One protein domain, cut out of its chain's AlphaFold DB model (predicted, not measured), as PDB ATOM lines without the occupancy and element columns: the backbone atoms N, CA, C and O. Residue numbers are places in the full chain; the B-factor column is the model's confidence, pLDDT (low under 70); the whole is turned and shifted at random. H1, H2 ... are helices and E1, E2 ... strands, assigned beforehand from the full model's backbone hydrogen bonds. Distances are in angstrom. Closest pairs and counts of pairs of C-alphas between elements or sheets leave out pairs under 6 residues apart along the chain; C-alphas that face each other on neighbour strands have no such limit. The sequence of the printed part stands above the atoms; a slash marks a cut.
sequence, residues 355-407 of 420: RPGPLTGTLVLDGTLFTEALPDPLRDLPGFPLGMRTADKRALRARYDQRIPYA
ATOM      1  N   ARG A 355     136.378 118.340 154.852       90.62
ATOM      2  CA  ARG A 355     136.368 119.303 153.748       90.62
ATOM      3  C   ARG A 355     136.267 118.544 152.418       90.62
ATOM      4  O   ARG A 355     136.733 117.404 152.354       90.62
ATOM      5  N   PRO A 356     135.697 119.145 151.359       91.50
ATOM      6  CA  PRO A 356     135.747 118.560 150.022       91.50
ATOM      7  C   PRO A 356     137.194 118.293 149.597       91.50
ATOM      8  O   PRO A 356     138.084 119.097 149.887       91.50
ATOM      9  N   GLY A 357     137.435 117.157 148.948       90.25
ATOM     10  CA  GLY A 357     138.735 116.845 148.370       90.25
ATOM     11  C   GLY A 357     138.970 117.564 147.036       90.25
ATOM     12  O   GLY A 357     138.062 118.195 146.495       90.25
ATOM     13  N   PRO A 358     140.198 117.486 146.494       90.12
ATOM     14  CA  PRO A 358     140.559 118.142 145.237       90.12
ATOM     15  C   PRO A 358     139.873 117.520 144.010       90.12
ATOM     16  O   PRO A 358     139.806 118.161 142.965       90.12
ATOM     17  N   LEU A 359     139.377 116.283 144.121       92.19
ATOM     18  CA  LEU A 359     138.694 115.548 143.058       92.19
ATOM     19  C   LEU A 359     137.338 115.025 143.546       92.19
ATOM     20  O   LEU A 359     137.164 114.721 144.727       92.19
ATOM     21  N   THR A 360     136.386 114.866 142.630       92.94
ATOM     22  CA  THR A 360     135.089 114.236 142.919       92.94
ATOM     23  C   THR A 360     135.283 112.824 143.480       92.94
ATOM     24  O   THR A 360     136.106 112.065 142.970       92.94
ATOM     25  N   GLY A 361     134.527 112.460 144.521       93.50
ATOM     26  CA  GLY A 361     134.680 111.165 145.190       93.50
ATOM     27  C   GLY A 361     135.790 111.141 146.245       93.50
ATOM     28  O   GLY A 361     136.117 110.070 146.761       93.50
ATOM     29  N   THR A 362     136.375 112.298 146.584       95.75
ATOM     30  CA  THR A 362     137.413 112.426 147.614       95.75
ATOM     31  C   THR A 362     137.048 113.475 148.659       95.75
ATOM     32  O   THR A 362     136.394 114.476 148.369       95.75
ATOM     33  N   LEU A 363     137.503 113.263 149.892       94.62
ATOM     34  CA  LEU A 363     137.327 114.185 151.010       94.62
ATOM     35  C   LEU A 363     138.632 114.340 151.786       94.62
ATOM     36  O   LEU A 363     139.403 113.391 151.920       94.62
ATOM     37  N   VAL A 364     138.872 115.531 152.325       92.69
ATOM     38  CA  VAL A 364     139.954 115.779 153.281       92.69
ATOM     39  C   VAL A 364     139.358 115.748 154.678       92.69
ATOM     40  O   VAL A 364     138.517 116.579 155.016       92.69
ATOM     41  N   LEU A 365     139.796 114.802 155.498       91.38
ATOM     42  CA  LEU A 365     139.368 114.660 156.884       91.38
ATOM     43  C   LEU A 365     140.580 114.774 157.794       91.38
ATOM     44  O   LEU A 365     141.520 113.989 157.671       91.38
ATOM     45  N   ASP A 366     140.549 115.745 158.709       87.56
ATOM     46  CA  ASP A 366     141.633 115.988 159.669       87.56
ATOM     47  C   ASP A 366     143.010 116.043 158.973       87.56
ATOM     48  O   ASP A 366     143.976 115.410 159.397       87.56
ATOM     49  N   GLY A 367     143.083 116.754 157.843       83.94
ATOM     50  CA  GLY A 367     144.310 116.938 157.059       83.94
ATOM     51  C   GLY A 367     144.741 115.749 156.190       83.94
ATOM     52  O   GLY A 367     145.684 115.895 155.424       83.94
ATOM     53  N   THR A 368     144.057 114.601 156.251       87.62
ATOM     54  CA  THR A 368     144.357 113.424 155.416       87.62
ATOM     55  C   THR A 368     143.339 113.282 154.284       87.62
ATOM     56  O   THR A 368     142.145 113.504 154.488       87.62
ATOM     57  N   LEU A 369     143.796 112.889 153.092       91.75
ATOM     58  CA  LEU A 369     142.933 112.627 151.940       91.75
ATOM     59  C   LEU A 369     142.350 111.203 151.999       91.75
ATOM     60  O   LEU A 369     143.084 110.219 152.094       91.75
ATOM     61  N   PHE A 370     141.028 111.097 151.893       94.56
ATOM     62  CA  PHE A 370     140.271 109.846 151.871       94.56
ATOM     63  C   PHE A 370     139.325 109.783 150.673       94.56
ATOM     64  O   PHE A 370     138.950 110.801 150.092       94.56
ATOM     65  N   THR A 371     138.891 108.574 150.329       95.06
ATOM     66  CA  THR A 371     137.747 108.366 149.428       95.06
ATOM     67  C   THR A 371     136.428 108.725 150.126       95.06
ATOM     68  O   THR A 371     136.280 108.517 151.333       95.06
ATOM     69  N   GLU A 372     135.425 109.174 149.370       94.62
ATOM     70  CA  GLU A 372     134.055 109.379 149.872       94.62
ATOM     71  C   GLU A 372     133.358 108.077 150.298       94.62
ATOM     72  O   GLU A 372     132.340 108.121 150.983       94.62
ATOM     73  N   ALA A 373     133.934 106.912 149.986       94.81
ATOM     74  CA  ALA A 373     133.469 105.631 150.508       94.81
ATOM     75  C   ALA A 373     133.729 105.457 152.020       94.81
ATOM     76  O   ALA A 373     133.196 104.520 152.612       94.81
ATOM     77  N   LEU A 374     134.516 106.340 152.663       95.38
ATOM     78  CA  LEU A 374     134.732 106.320 154.114       95.38
ATOM     79  C   LEU A 374     133.386 106.484 154.856       95.38
ATOM     80  O   LEU A 374     132.771 107.545 154.715       95.38
ATOM     81  N   PRO A 375     132.943 105.510 155.676       94.00
ATOM     82  CA  PRO A 375     131.653 105.568 156.367       94.00
ATOM     83  C   PRO A 375     131.524 106.750 157.334       94.00
ATOM     84  O   PRO A 375     132.458 107.047 158.082       94.00
ATOM     85  N   ASP A 376     130.339 107.363 157.405       90.81
ATOM     86  CA  ASP A 376     130.070 108.528 158.267       90.81
ATOM     87  C   ASP A 376     130.434 108.329 159.756       90.81
ATOM     88  O   ASP A 376     131.059 109.227 160.325       90.81
ATOM     89  N   PRO A 377     130.191 107.163 160.402       92.00
ATOM     90  CA  PRO A 377     130.590 106.937 161.800       92.00
ATOM     91  C   PRO A 377     132.107 106.952 162.049       92.00
ATOM     92  O   PRO A 377     132.548 106.960 163.205       92.00
ATOM     93  N   LEU A 378     132.906 106.888 160.979       92.75
ATOM     94  CA  LEU A 378     134.358 107.018 161.016       92.75
ATOM     95  C   LEU A 378     134.823 108.427 160.649       92.75
ATOM     96  O   LEU A 378     135.991 108.725 160.883       92.75
ATOM     97  N   ARG A 379     133.957 109.304 160.127       91.31
ATOM     98  CA  ARG A 379     134.305 110.696 159.804       91.31
ATOM     99  C   ARG A 379     134.372 111.565 161.056       91.31
ATOM    100  O   ARG A 379     135.344 112.288 161.233       91.31
ATOM    101  N   ASP A 380     133.421 111.404 161.972       87.38
ATOM    102  CA  ASP A 380     133.362 112.161 163.229       87.38
ATOM    103  C   ASP A 380     133.822 111.305 164.424       87.38
ATOM    104  O   ASP A 380     133.027 110.688 165.138       87.38
ATOM    105  N   LEU A 381     135.143 111.191 164.598       89.44
ATOM    106  CA  LEU A 381     135.730 110.520 165.760       89.44
ATOM    107  C   LEU A 381     136.183 111.556 166.796       89.44
ATOM    108  O   LEU A 381     136.816 112.548 166.432       89.44
ATOM    109  N   PRO A 382     135.947 111.314 168.100       87.81
ATOM    110  CA  PRO A 382     136.420 112.220 169.136       87.81
ATOM    111  C   PRO A 382     137.951 112.206 169.222       87.81
ATOM    112  O   PRO A 382     138.617 111.237 168.843       87.81
ATOM    113  N   GLY A 383     138.523 113.283 169.761       84.75
ATOM    114  CA  GLY A 383     139.936 113.323 170.140       84.75
ATOM    115  C   GLY A 383     140.242 112.455 171.368       84.75
ATOM    116  O   GLY A 383     139.361 111.812 171.939       84.75
ATOM    117  N   PHE A 384     141.500 112.471 171.809       85.56
ATOM    118  CA  PHE A 384     141.941 111.793 173.032       85.56
ATOM    119  C   PHE A 384     141.949 112.783 174.214       85.56
ATOM    120  O   PHE A 384     142.913 113.536 174.351       85.56
ATOM    121  N   PRO A 385     140.909 112.825 175.070       82.12
ATOM    122  CA  PRO A 385     140.884 113.722 176.218       82.12
ATOM    123  C   PRO A 385     141.929 113.337 177.272       82.12
ATOM    124  O   PRO A 385     142.320 112.171 177.423       82.12
ATOM    125  N   LEU A 386     142.344 114.338 178.052       78.94
ATOM    126  CA  LEU A 386     143.151 114.139 179.256       78.94
ATOM    127  C   LEU A 386     142.447 113.172 180.218       78.94
ATOM    128  O   LEU A 386     141.232 113.212 180.388       78.94
ATOM    129  N   GLY A 387     143.220 112.280 180.838       81.69
ATOM    130  CA  GLY A 387     142.696 111.293 181.791       81.69
ATOM    131  C   GLY A 387     141.959 110.096 181.174       81.69
ATOM    132  O   GLY A 387     141.509 109.230 181.919       81.69
ATOM    133  N   MET A 388     141.864 109.988 179.840       88.31
ATOM    134  CA  MET A 388     141.248 108.822 179.191       88.31
ATOM    135  C   MET A 388     141.949 107.518 179.610       88.31
ATOM    136  O   MET A 388     143.179 107.409 179.530       88.31
ATOM    137  N   ARG A 389     141.168 106.514 180.034       90.50
ATOM    138  CA  ARG A 389     141.698 105.210 180.462       90.50
ATOM    139  C   ARG A 389     142.393 104.513 179.295       90.50
ATOM    140  O   ARG A 389     141.968 104.625 178.148       90.50
ATOM    141  N   THR A 390     143.424 103.725 179.586       85.88
ATOM    142  CA  THR A 390     144.209 103.012 178.562       85.88
ATOM    143  C   THR A 390     143.349 102.113 177.666       85.88
ATOM    144  O   THR A 390     143.570 102.066 176.457       85.88
ATOM    145  N   ALA A 391     142.347 101.433 178.235       89.38
ATOM    146  CA  ALA A 391     141.422 100.597 177.468       89.38
ATOM    147  C   ALA A 391     140.587 101.424 176.474       89.38
ATOM    148  O   ALA A 391     140.498 101.060 175.302       89.38
ATOM    149  N   ASP A 392     140.061 102.573 176.909       92.00
ATOM    150  CA  ASP A 392     139.265 103.466 176.060       92.00
ATOM    151  C   ASP A 392     140.129 104.094 174.956       92.00
ATOM    152  O   ASP A 392     139.706 104.148 173.803       92.00
ATOM    153  N   LYS A 393     141.377 104.479 175.272       89.25
ATOM    154  CA  LYS A 393     142.354 104.942 174.270       89.25
ATOM    155  C   LYS A 393     142.581 103.888 173.191       89.25
ATOM    156  O   LYS A 393     142.587 104.215 172.008       89.25
ATOM    157  N   ARG A 394     142.750 102.620 173.582       87.75
ATOM    158  CA  ARG A 394     142.945 101.507 172.640       87.75
ATOM    159  C   ARG A 394     141.706 101.275 171.772       87.75
ATOM    160  O   ARG A 394     141.850 101.086 170.570       87.75
ATOM    161  N   ALA A 395     140.511 101.319 172.358       91.00
ATOM    162  CA  ALA A 395     139.259 101.153 171.621       91.00
ATOM    163  C   ALA A 395     139.023 102.298 170.622       91.00
ATOM    164  O   ALA A 395     138.716 102.051 169.457       91.00
ATOM    165  N   LEU A 396     139.228 103.549 171.048       92.12
ATOM    166  CA  LEU A 396     139.127 104.712 170.168       92.12
ATOM    167  C   LEU A 396     140.173 104.653 169.048       92.12
ATOM    168  O   LEU A 396     139.841 104.876 167.889       92.12
ATOM    169  N   ARG A 397     141.413 104.270 169.367       88.62
ATOM    170  CA  ARG A 397     142.461 104.024 168.370       88.62
ATOM    171  C   ARG A 397     142.022 102.996 167.326       88.62
ATOM    172  O   ARG A 397     142.155 103.271 166.143       88.62
ATOM    173  N   ALA A 398     141.469 101.858 167.744       89.19
ATOM    174  CA  ALA A 398     141.010 100.831 166.811       89.19
ATOM    175  C   ALA A 398     139.944 101.363 165.836       89.19
ATOM    176  O   ALA A 398     139.905 100.936 164.687       89.19
ATOM    177  N   ARG A 399     139.119 102.337 166.253       92.31
ATOM    178  CA  ARG A 399     138.193 103.042 165.350       92.31
ATOM    179  C   ARG A 399     138.917 103.962 164.364       92.31
ATOM    180  O   ARG A 399     138.548 103.986 163.198       92.31
ATOM    181  N   TYR A 400     139.944 104.696 164.797       90.44
ATOM    182  CA  TYR A 400     140.772 105.490 163.878       90.44
ATOM    183  C   TYR A 400     141.490 104.607 162.850       90.44
ATOM    184  O   TYR A 400     141.521 104.954 161.671       90.44
ATOM    185  N   ASP A 401     142.005 103.447 163.265       89.12
ATOM    186  CA  ASP A 401     142.701 102.507 162.377       89.12
ATOM    187  C   ASP A 401     141.761 101.938 161.287       89.12
ATOM    188  O   ASP A 401     142.207 101.638 160.182       89.12
ATOM    189  N   GLN A 402     140.439 101.901 161.515       91.62
ATOM    190  CA  GLN A 402     139.453 101.539 160.480       91.62
ATOM    191  C   GLN A 402     139.367 102.552 159.325       91.62
ATOM    192  O   GLN A 402     138.805 102.228 158.282       91.62
ATOM    193  N   ARG A 403     139.937 103.760 159.465       92.31
ATOM    194  CA  ARG A 403     140.046 104.725 158.358       92.31
ATOM    195  C   ARG A 403     141.106 104.313 157.325       92.31
ATOM    196  O   ARG A 403     141.036 104.771 156.190       92.31
ATOM    197  N   ILE A 404     142.079 103.468 157.696       89.00
ATOM    198  CA  ILE A 404     143.262 103.146 156.872       89.00
ATOM    199  C   ILE A 404     142.908 102.679 155.448       89.00
ATOM    200  O   ILE A 404     143.482 103.243 154.519       89.00
ATOM    201  N   PRO A 405     141.965 101.740 155.224       91.31
ATOM    202  CA  PRO A 405     141.667 101.236 153.878       91.31
ATOM    203  C   PRO A 405     141.093 102.284 152.913       91.31
ATOM    204  O   PRO A 405     141.113 102.073 151.706       91.31
ATOM    205  N   TYR A 406     140.572 103.397 153.436       93.19
ATOM    206  CA  TYR A 406     139.973 104.475 152.648       93.19
ATOM    207  C   TYR A 406     140.944 105.631 152.392       93.19
ATOM    208  O   TYR A 406     140.579 106.580 151.694       93.19
ATOM    209  N   ALA A 407     142.125 105.608 153.019       91.44
ATOM    210  CA  ALA A 407     143.117 106.668 152.915       91.44
ATOM    211  C   ALA A 407     143.889 106.541 151.602       91.44
ATOM    212  O   ALA A 407     144.345 105.454 151.243       91.44
TER     213      ALA A 407
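This is residues 355 to 407 of the 420 residues of an uncharacterized protein of Streptomyces clavuligerus (UniProt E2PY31). What shape is this? It is a loose rod, with the small hairpin E1 and E2 at one end, helix H2 running along the other, and short H1 between them along the length. What makes it up? The 53 printed residues hold E1, E2, H1, H2 in that order, the strands antiparallel; the class is mixed, with 24 residues, under half, in named elements. The radius of gyration of the C-alphas is 12.6 A, the spans 39 by 18 by 14 A.

Where are the strands? E1, residues 362 to 365, begins at C-alpha 362 (137.413, 112.426, 147.614); E2 is residues 368 to 371. The helices? H1 is residues 376 to 379; H2, residues 390 to 401, 16.3 A from first to last C-alpha, ends at C-alpha 401 (142.701, 102.507, 162.377).

How do E1 and E2 pair? In this hairpin, 144 degrees between directions, N 363 and O 370 are within hydrogen-bond range, 2.9 A. And the helices? H1 and H2 are close but not clearly touching; their closest C-alphas, Leu 378 and Arg 399, are 7.0 A apart. H2 has every O i to N i+4 pair within range; H1 is too short for one.

How long? The farthest C-alphas, Thr 360 and Gly 387, are 39.7 A apart. Any cut or low confidence? The printed part has no cut, and no printed residue is under 70.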